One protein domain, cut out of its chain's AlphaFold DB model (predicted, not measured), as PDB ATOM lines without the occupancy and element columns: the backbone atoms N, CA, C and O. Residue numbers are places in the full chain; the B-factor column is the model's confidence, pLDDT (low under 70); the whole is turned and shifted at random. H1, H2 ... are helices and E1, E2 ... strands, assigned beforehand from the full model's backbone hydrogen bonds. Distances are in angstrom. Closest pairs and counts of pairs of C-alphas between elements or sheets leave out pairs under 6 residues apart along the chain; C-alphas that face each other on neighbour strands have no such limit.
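Overview. This is residues 651 to 674 and 684 to 701 of the 891 residues of the protein "(diamondback moth) hypothetical protein" of Plutella xylostella (UniProt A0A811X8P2). Little regular structure is here: a mostly loop-built domain with a small ladder of two antiparallel strands, E1 and E2, at one end, the one-turn helix H1 at the other, and E3 between them. The 42 printed residues hold E1, H1, E2 and E3 in that order, class mixed, with 15 residues in named elements. The whole is compact, radius of gyration of the C-alphas 10.0 A, spanning 27 by 22 by 16 A.

Arrangement. Look first at E1, residues 652 to 655, antiparallel to E2, residues 685 to 688, at 138 degrees; N 653 and O 687 are within hydrogen-bond range at 2.8 A. E3, residues 692 to 694, pairs with no named strand; it is only just apart from E1, closest C-alphas 8.4 A. H1, residues 666 to 669, is too short for an O i to N i+4 pair; its one O i to N i+3 pair is within range. The closest C-alphas of H1 and E3, Cys 666 and Leu 693, are 5.3 A apart.

Along the chain. Find C-alpha 652 at (131.437, 141.245, 173.137); E1 runs 9.4 A. H1 runs 6.0 A and E2 10.2 A. E3 runs 7.0 A to C-alpha 694 at (132.087, 149.526, 168.830).

Size, cuts and confidence. Residues 675 to 683 are not printed; C-alphas 674 and 684 are 22.4 A apart. No link printed whole is long. Residues 671 to 674 and 697 have pLDDT under 70.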
ATOM      1  N   ASN A 651     135.597 141.636 174.045       78.62
ATOM      2  CA  ASN A 651     134.671 142.572 174.707       78.62
ATOM      3  C   ASN A 651     133.227 142.572 174.183       78.62
ATOM      4  O   ASN A 651     132.466 143.501 174.458       78.62
ATOM      5  N   GLU A 652     132.821 141.492 173.522       84.06
ATOM      6  CA  GLU A 652     131.437 141.245 173.137       84.06
ATOM      7  C   GLU A 652     130.842 140.070 173.921       84.06
ATOM      8  O   GLU A 652     131.555 139.210 174.455       84.06
ATOM      9  N   VAL A 653     129.520 140.068 174.056       85.38
ATOM     10  CA  VAL A 653     128.729 139.014 174.693       85.38
ATOM     11  C   VAL A 653     127.595 138.638 173.762       85.38
ATOM     12  O   VAL A 653     126.858 139.496 173.275       85.38
ATOM     13  N   TYR A 654     127.461 137.337 173.535       82.44
ATOM     14  CA  TYR A 654     126.350 136.801 172.774       82.44
ATOM     15  C   TYR A 654     125.057 136.972 173.567       82.44
ATOM     16  O   TYR A 654     124.961 136.557 174.722       82.44
ATOM     17  N   SER A 655     124.063 137.572 172.932       79.25
ATOM     18  CA  SER A 655     122.740 137.800 173.485       79.25
ATOM     19  C   SER A 655     121.692 137.279 172.514       79.25
ATOM     20  O   SER A 655     121.797 137.459 171.302       79.25
ATOM     21  N   LYS A 656     120.627 136.677 173.048       75.81
ATOM     22  CA  LYS A 656     119.427 136.359 172.258       75.81
ATOM     23  C   LYS A 656     118.674 137.619 171.821       75.81
ATOM     24  O   LYS A 656     117.872 137.535 170.906       75.81
ATOM     25  N   CYS A 657     118.982 138.747 172.466       78.25
ATOM     26  CA  CYS A 657     118.501 140.074 172.132       78.25
ATOM     27  C   CYS A 657     119.653 140.998 171.764       78.25
ATOM     28  O   CYS A 657     120.361 141.503 172.646       78.25
ATOM     29  N   LYS A 658     119.880 141.194 170.469       80.75
ATOM     30  CA  LYS A 658     120.881 142.137 169.983       80.75
ATOM     31  C   LYS A 658     120.380 143.570 170.183       80.75
ATOM     32  O   LYS A 658     119.280 143.913 169.763       80.75
ATOM     33  N   ILE A 659     121.192 144.406 170.826       79.38
ATOM     34  CA  ILE A 659     120.881 145.818 171.059       79.38
ATOM     35  C   ILE A 659     121.188 146.582 169.771       79.38
ATOM     36  O   ILE A 659     122.346 146.870 169.466       79.38
ATOM     37  N   ASN A 660     120.140 146.895 169.016       72.94
ATOM     38  CA  ASN A 660     120.232 147.752 167.832       72.94
ATOM     39  C   ASN A 660     119.984 149.230 168.179       72.94
ATOM     40  O   ASN A 660     120.485 150.115 167.490       72.94
ATOM     41  N   CYS A 661     119.248 149.498 169.262       75.50
ATOM     42  CA  CYS A 661     118.894 150.839 169.710       75.50
ATOM     43  C   CYS A 661     118.976 150.945 171.249       75.50
ATOM     44  O   CYS A 661     118.385 150.106 171.934       75.50
ATOM     45  N   PRO A 662     119.673 151.955 171.809       72.31
ATOM     46  CA  PRO A 662     120.605 152.855 171.122       72.31
ATOM     47  C   PRO A 662     121.787 152.080 170.511       72.31
ATOM     48  O   PRO A 662     122.230 151.091 171.103       72.31
ATOM     49  N   PRO A 663     122.298 152.480 169.330       77.75
ATOM     50  CA  PRO A 663     123.372 151.738 168.684       77.75
ATOM     51  C   PRO A 663     124.643 151.784 169.543       77.75
ATOM     52  O   PRO A 663     125.035 152.832 170.046       77.75
ATOM     53  N   GLN A 664     125.304 150.639 169.725       86.50
ATOM     54  CA  GLN A 664     126.497 150.525 170.574       86.50
ATOM     55  C   GLN A 664     127.771 151.006 169.847       86.50
ATOM     56  O   GLN A 664     128.742 150.258 169.775       86.50
ATOM     57  N   LEU A 665     127.775 152.216 169.276       86.19
ATOM     58  CA  LEU A 665     128.892 152.783 168.499       86.19
ATOM     59  C   LEU A 665     129.630 153.880 169.273       86.19
ATOM     60  O   LEU A 665     129.039 154.617 170.050       86.19
ATOM     61  N   CYS A 666     130.925 154.054 169.025       85.38
ATOM     62  CA  CYS A 666     131.708 155.131 169.630       85.38
ATOM     63  C   CYS A 666     131.198 156.533 169.242       85.38
ATOM     64  O   CYS A 666     131.310 157.464 170.038       85.38
ATOM     65  N   SER A 667     130.592 156.692 168.062       77.62
ATOM     66  CA  SER A 667     129.983 157.956 167.623       77.62
ATOM     67  C   SER A 667     128.757 158.379 168.436       77.62
ATOM     68  O   SER A 667     128.480 159.576 168.512       77.62
ATOM     69  N   THR A 668     128.045 157.452 169.094       73.44
ATOM     70  CA  THR A 668     126.856 157.802 169.898       73.44
ATOM     71  C   THR A 668     127.194 158.504 171.206       73.44
ATOM     72  O   THR A 668     126.293 158.955 171.908       73.44
ATOM     73  N   ILE A 669     128.479 158.597 171.558       75.75
ATOM     74  CA  ILE A 669     128.935 159.426 172.678       75.75
ATOM     75  C   ILE A 669     128.781 160.919 172.335       75.75
ATOM     76  O   ILE A 669     128.528 161.721 173.231       75.75
ATOM     77  N   TYR A 670     128.929 161.291 171.057       72.94
ATOM     78  CA  TYR A 670     129.005 162.691 170.609       72.94
ATOM     79  C   TYR A 670     127.737 163.176 169.907       72.94
ATOM     80  O   TYR A 670     127.418 164.358 169.981       72.94
ATOM     81  N   PHE A 671     126.995 162.263 169.278       68.50
ATOM     82  CA  PHE A 671     125.733 162.560 168.608       68.50
ATOM     83  C   PHE A 671     124.622 161.706 169.229       68.50
ATOM     84  O   PHE A 671     124.644 160.482 169.063       68.50
ATOM     85  N   PRO A 672     123.664 162.293 169.971       62.81
ATOM     86  CA  PRO A 672     122.521 161.542 170.467       62.81
ATOM     87  C   PRO A 672     121.638 161.128 169.283       62.81
ATOM     88  O   PRO A 672     121.037 161.964 168.618       62.81
ATOM     89  N   ILE A 673     121.575 159.824 169.018       64.44
ATOM     90  CA  ILE A 673     120.730 159.255 167.963       64.44
ATOM     91  C   ILE A 673     119.359 158.936 168.561       64.44
ATOM     92  O   ILE A 673     119.262 158.134 169.494       64.44
ATOM     93  N   PHE A 674     118.301 159.542 168.018       61.62
ATOM     94  CA  PHE A 674     116.929 159.128 168.303       61.62
ATOM     95  C   PHE A 674     116.630 157.846 167.530       61.62
ATOM     96  O   PHE A 674     116.641 157.832 166.303       61.62
ATOM     97  N   SER A 684     118.991 137.425 167.632       74.00
ATOM     98  CA  SER A 684     120.172 137.010 168.399       74.00
ATOM     99  C   SER A 684     121.474 137.530 167.778       74.00
ATOM    100  O   SER A 684     121.626 137.507 166.558       74.00
ATOM    101  N   GLY A 685     122.437 137.967 168.588       80.06
ATOM    102  CA  GLY A 685     123.718 138.487 168.106       80.06
ATOM    103  C   GLY A 685     124.660 138.943 169.222       80.06
ATOM    104  O   GLY A 685     124.403 138.729 170.401       80.06
ATOM    105  N   CYS A 686     125.779 139.566 168.850       85.81
ATOM    106  CA  CYS A 686     126.805 140.015 169.790       85.81
ATOM    107  C   CYS A 686     126.605 141.481 170.196       85.81
ATOM    108  O   CYS A 686     126.651 142.376 169.348       85.81
ATOM    109  N   ASN A 687     126.451 141.729 171.495       87.00
ATOM    110  CA  ASN A 687     126.428 143.070 172.080       87.00
ATOM    111  C   ASN A 687     127.802 143.390 172.671       87.00
ATOM    112  O   ASN A 687     128.444 142.502 173.235       87.00
ATOM    113  N   CYS A 688     128.251 144.645 172.602       89.56
ATOM    114  CA  CYS A 688     129.370 145.063 173.441       89.56
ATOM    115  C   CYS A 688     129.000 144.858 174.908       89.56
ATOM    116  O   CYS A 688     127.860 145.110 175.313       89.56
ATOM    117  N   ARG A 689     129.974 144.413 175.703       87.31
ATOM    118  CA  ARG A 689     129.844 144.368 177.162       87.31
ATOM    119  C   ARG A 689     129.580 145.766 177.708       87.31
ATOM    120  O   ARG A 689     130.036 146.754 177.135       87.31
ATOM    121  N   ASP A 690     128.904 145.838 178.847       84.12
ATOM    122  CA  ASP A 690     128.640 147.110 179.518       84.12
ATOM    123  C   ASP A 690     129.943 147.898 179.743       84.12
ATOM    124  O   ASP A 690     130.930 147.370 180.261       84.12
ATOM    125  N   GLY A 691     129.955 149.166 179.318       79.88
ATOM    126  CA  GLY A 691     131.138 150.037 179.356       79.88
ATOM    127  C   GLY A 691     132.063 149.953 178.132       79.88
ATOM    128  O   GLY A 691     133.139 150.558 178.146       79.88
ATOM    129  N   TYR A 692     131.659 149.228 177.083       90.00
ATOM    130  CA  TYR A 692     132.352 149.144 175.797       90.00
ATOM    131  C   TYR A 692     131.434 149.592 174.654       90.00
ATOM    132  O   TYR A 692     130.230 149.346 174.678       90.00
ATOM    133  N   LEU A 693     132.013 150.231 173.639       86.69
ATOM    134  CA  LEU A 693     131.329 150.637 172.412       86.69
ATOM    135  C   LEU A 693     132.150 150.200 171.200       86.69
ATOM    136  O   LEU A 693     133.377 150.099 171.265       86.69
ATOM    137  N   ARG A 694     131.469 149.915 170.095       86.75
ATOM    138  CA  ARG A 694     132.087 149.526 168.830       86.75
ATOM    139  C   ARG A 694     132.757 150.745 168.224       86.75
ATOM    140  O   ARG A 694     132.099 151.748 167.957       86.75
ATOM    141  N   ASN A 695     134.060 150.669 168.007       78.88
ATOM    142  CA  ASN A 695     134.773 151.713 167.294       78.88
ATOM    143  C   ASN A 695     134.294 151.753 165.832       78.88
ATOM    144  O   ASN A 695     134.217 150.732 165.153       78.88
ATOM    145  N   ASN A 696     133.936 152.952 165.371       75.62
ATOM    146  CA  ASN A 696     133.360 153.197 164.052       75.62
ATOM    147  C   ASN A 696     134.298 152.812 162.895       75.62
ATOM    148  O   ASN A 696     133.815 152.603 161.789       75.62
ATOM    149  N   PHE A 697     135.609 152.720 163.139       65.38
ATOM    150  CA  PHE A 697     136.603 152.435 162.100       65.38
ATOM    151  C   PHE A 697     136.967 150.953 161.955       65.38
ATOM    152  O   PHE A 697     137.275 150.511 160.856       65.38
ATOM    153  N   ASP A 698     136.983 150.190 163.050       70.81
ATOM    154  CA  ASP A 698     137.451 148.793 163.065       70.81
ATOM    155  C   ASP A 698     136.373 147.790 163.522       70.81
ATOM    156  O   ASP A 698     136.618 146.583 163.527       70.81
ATOM    157  N   GLY A 699     135.192 148.274 163.929       70.56
ATOM    158  CA  GLY A 699     134.051 147.466 164.364       70.56
ATOM    159  C   GLY A 699     134.224 146.763 165.715       70.56
ATOM    160  O   GLY A 699     133.304 146.062 166.154       70.56
ATOM    161  N   LYS A 700     135.362 146.944 166.399       83.56
ATOM    162  CA  LYS A 700     135.703 146.231 167.642       83.56
ATOM    163  C   LYS A 700     135.158 146.955 168.868       83.56
ATOM    164  O   LYS A 700     135.242 148.178 168.964       83.56
ATOM    165  N   CYS A 701     134.651 146.204 169.847       88.06
ATOM    166  CA  CYS A 701     134.250 146.770 171.135       88.06
ATOM    167  C   CYS A 701     135.483 147.201 171.943       88.06
ATOM    168  O   CYS A 701     136.213 146.385 172.519       88.06
TER     169      CYS A 701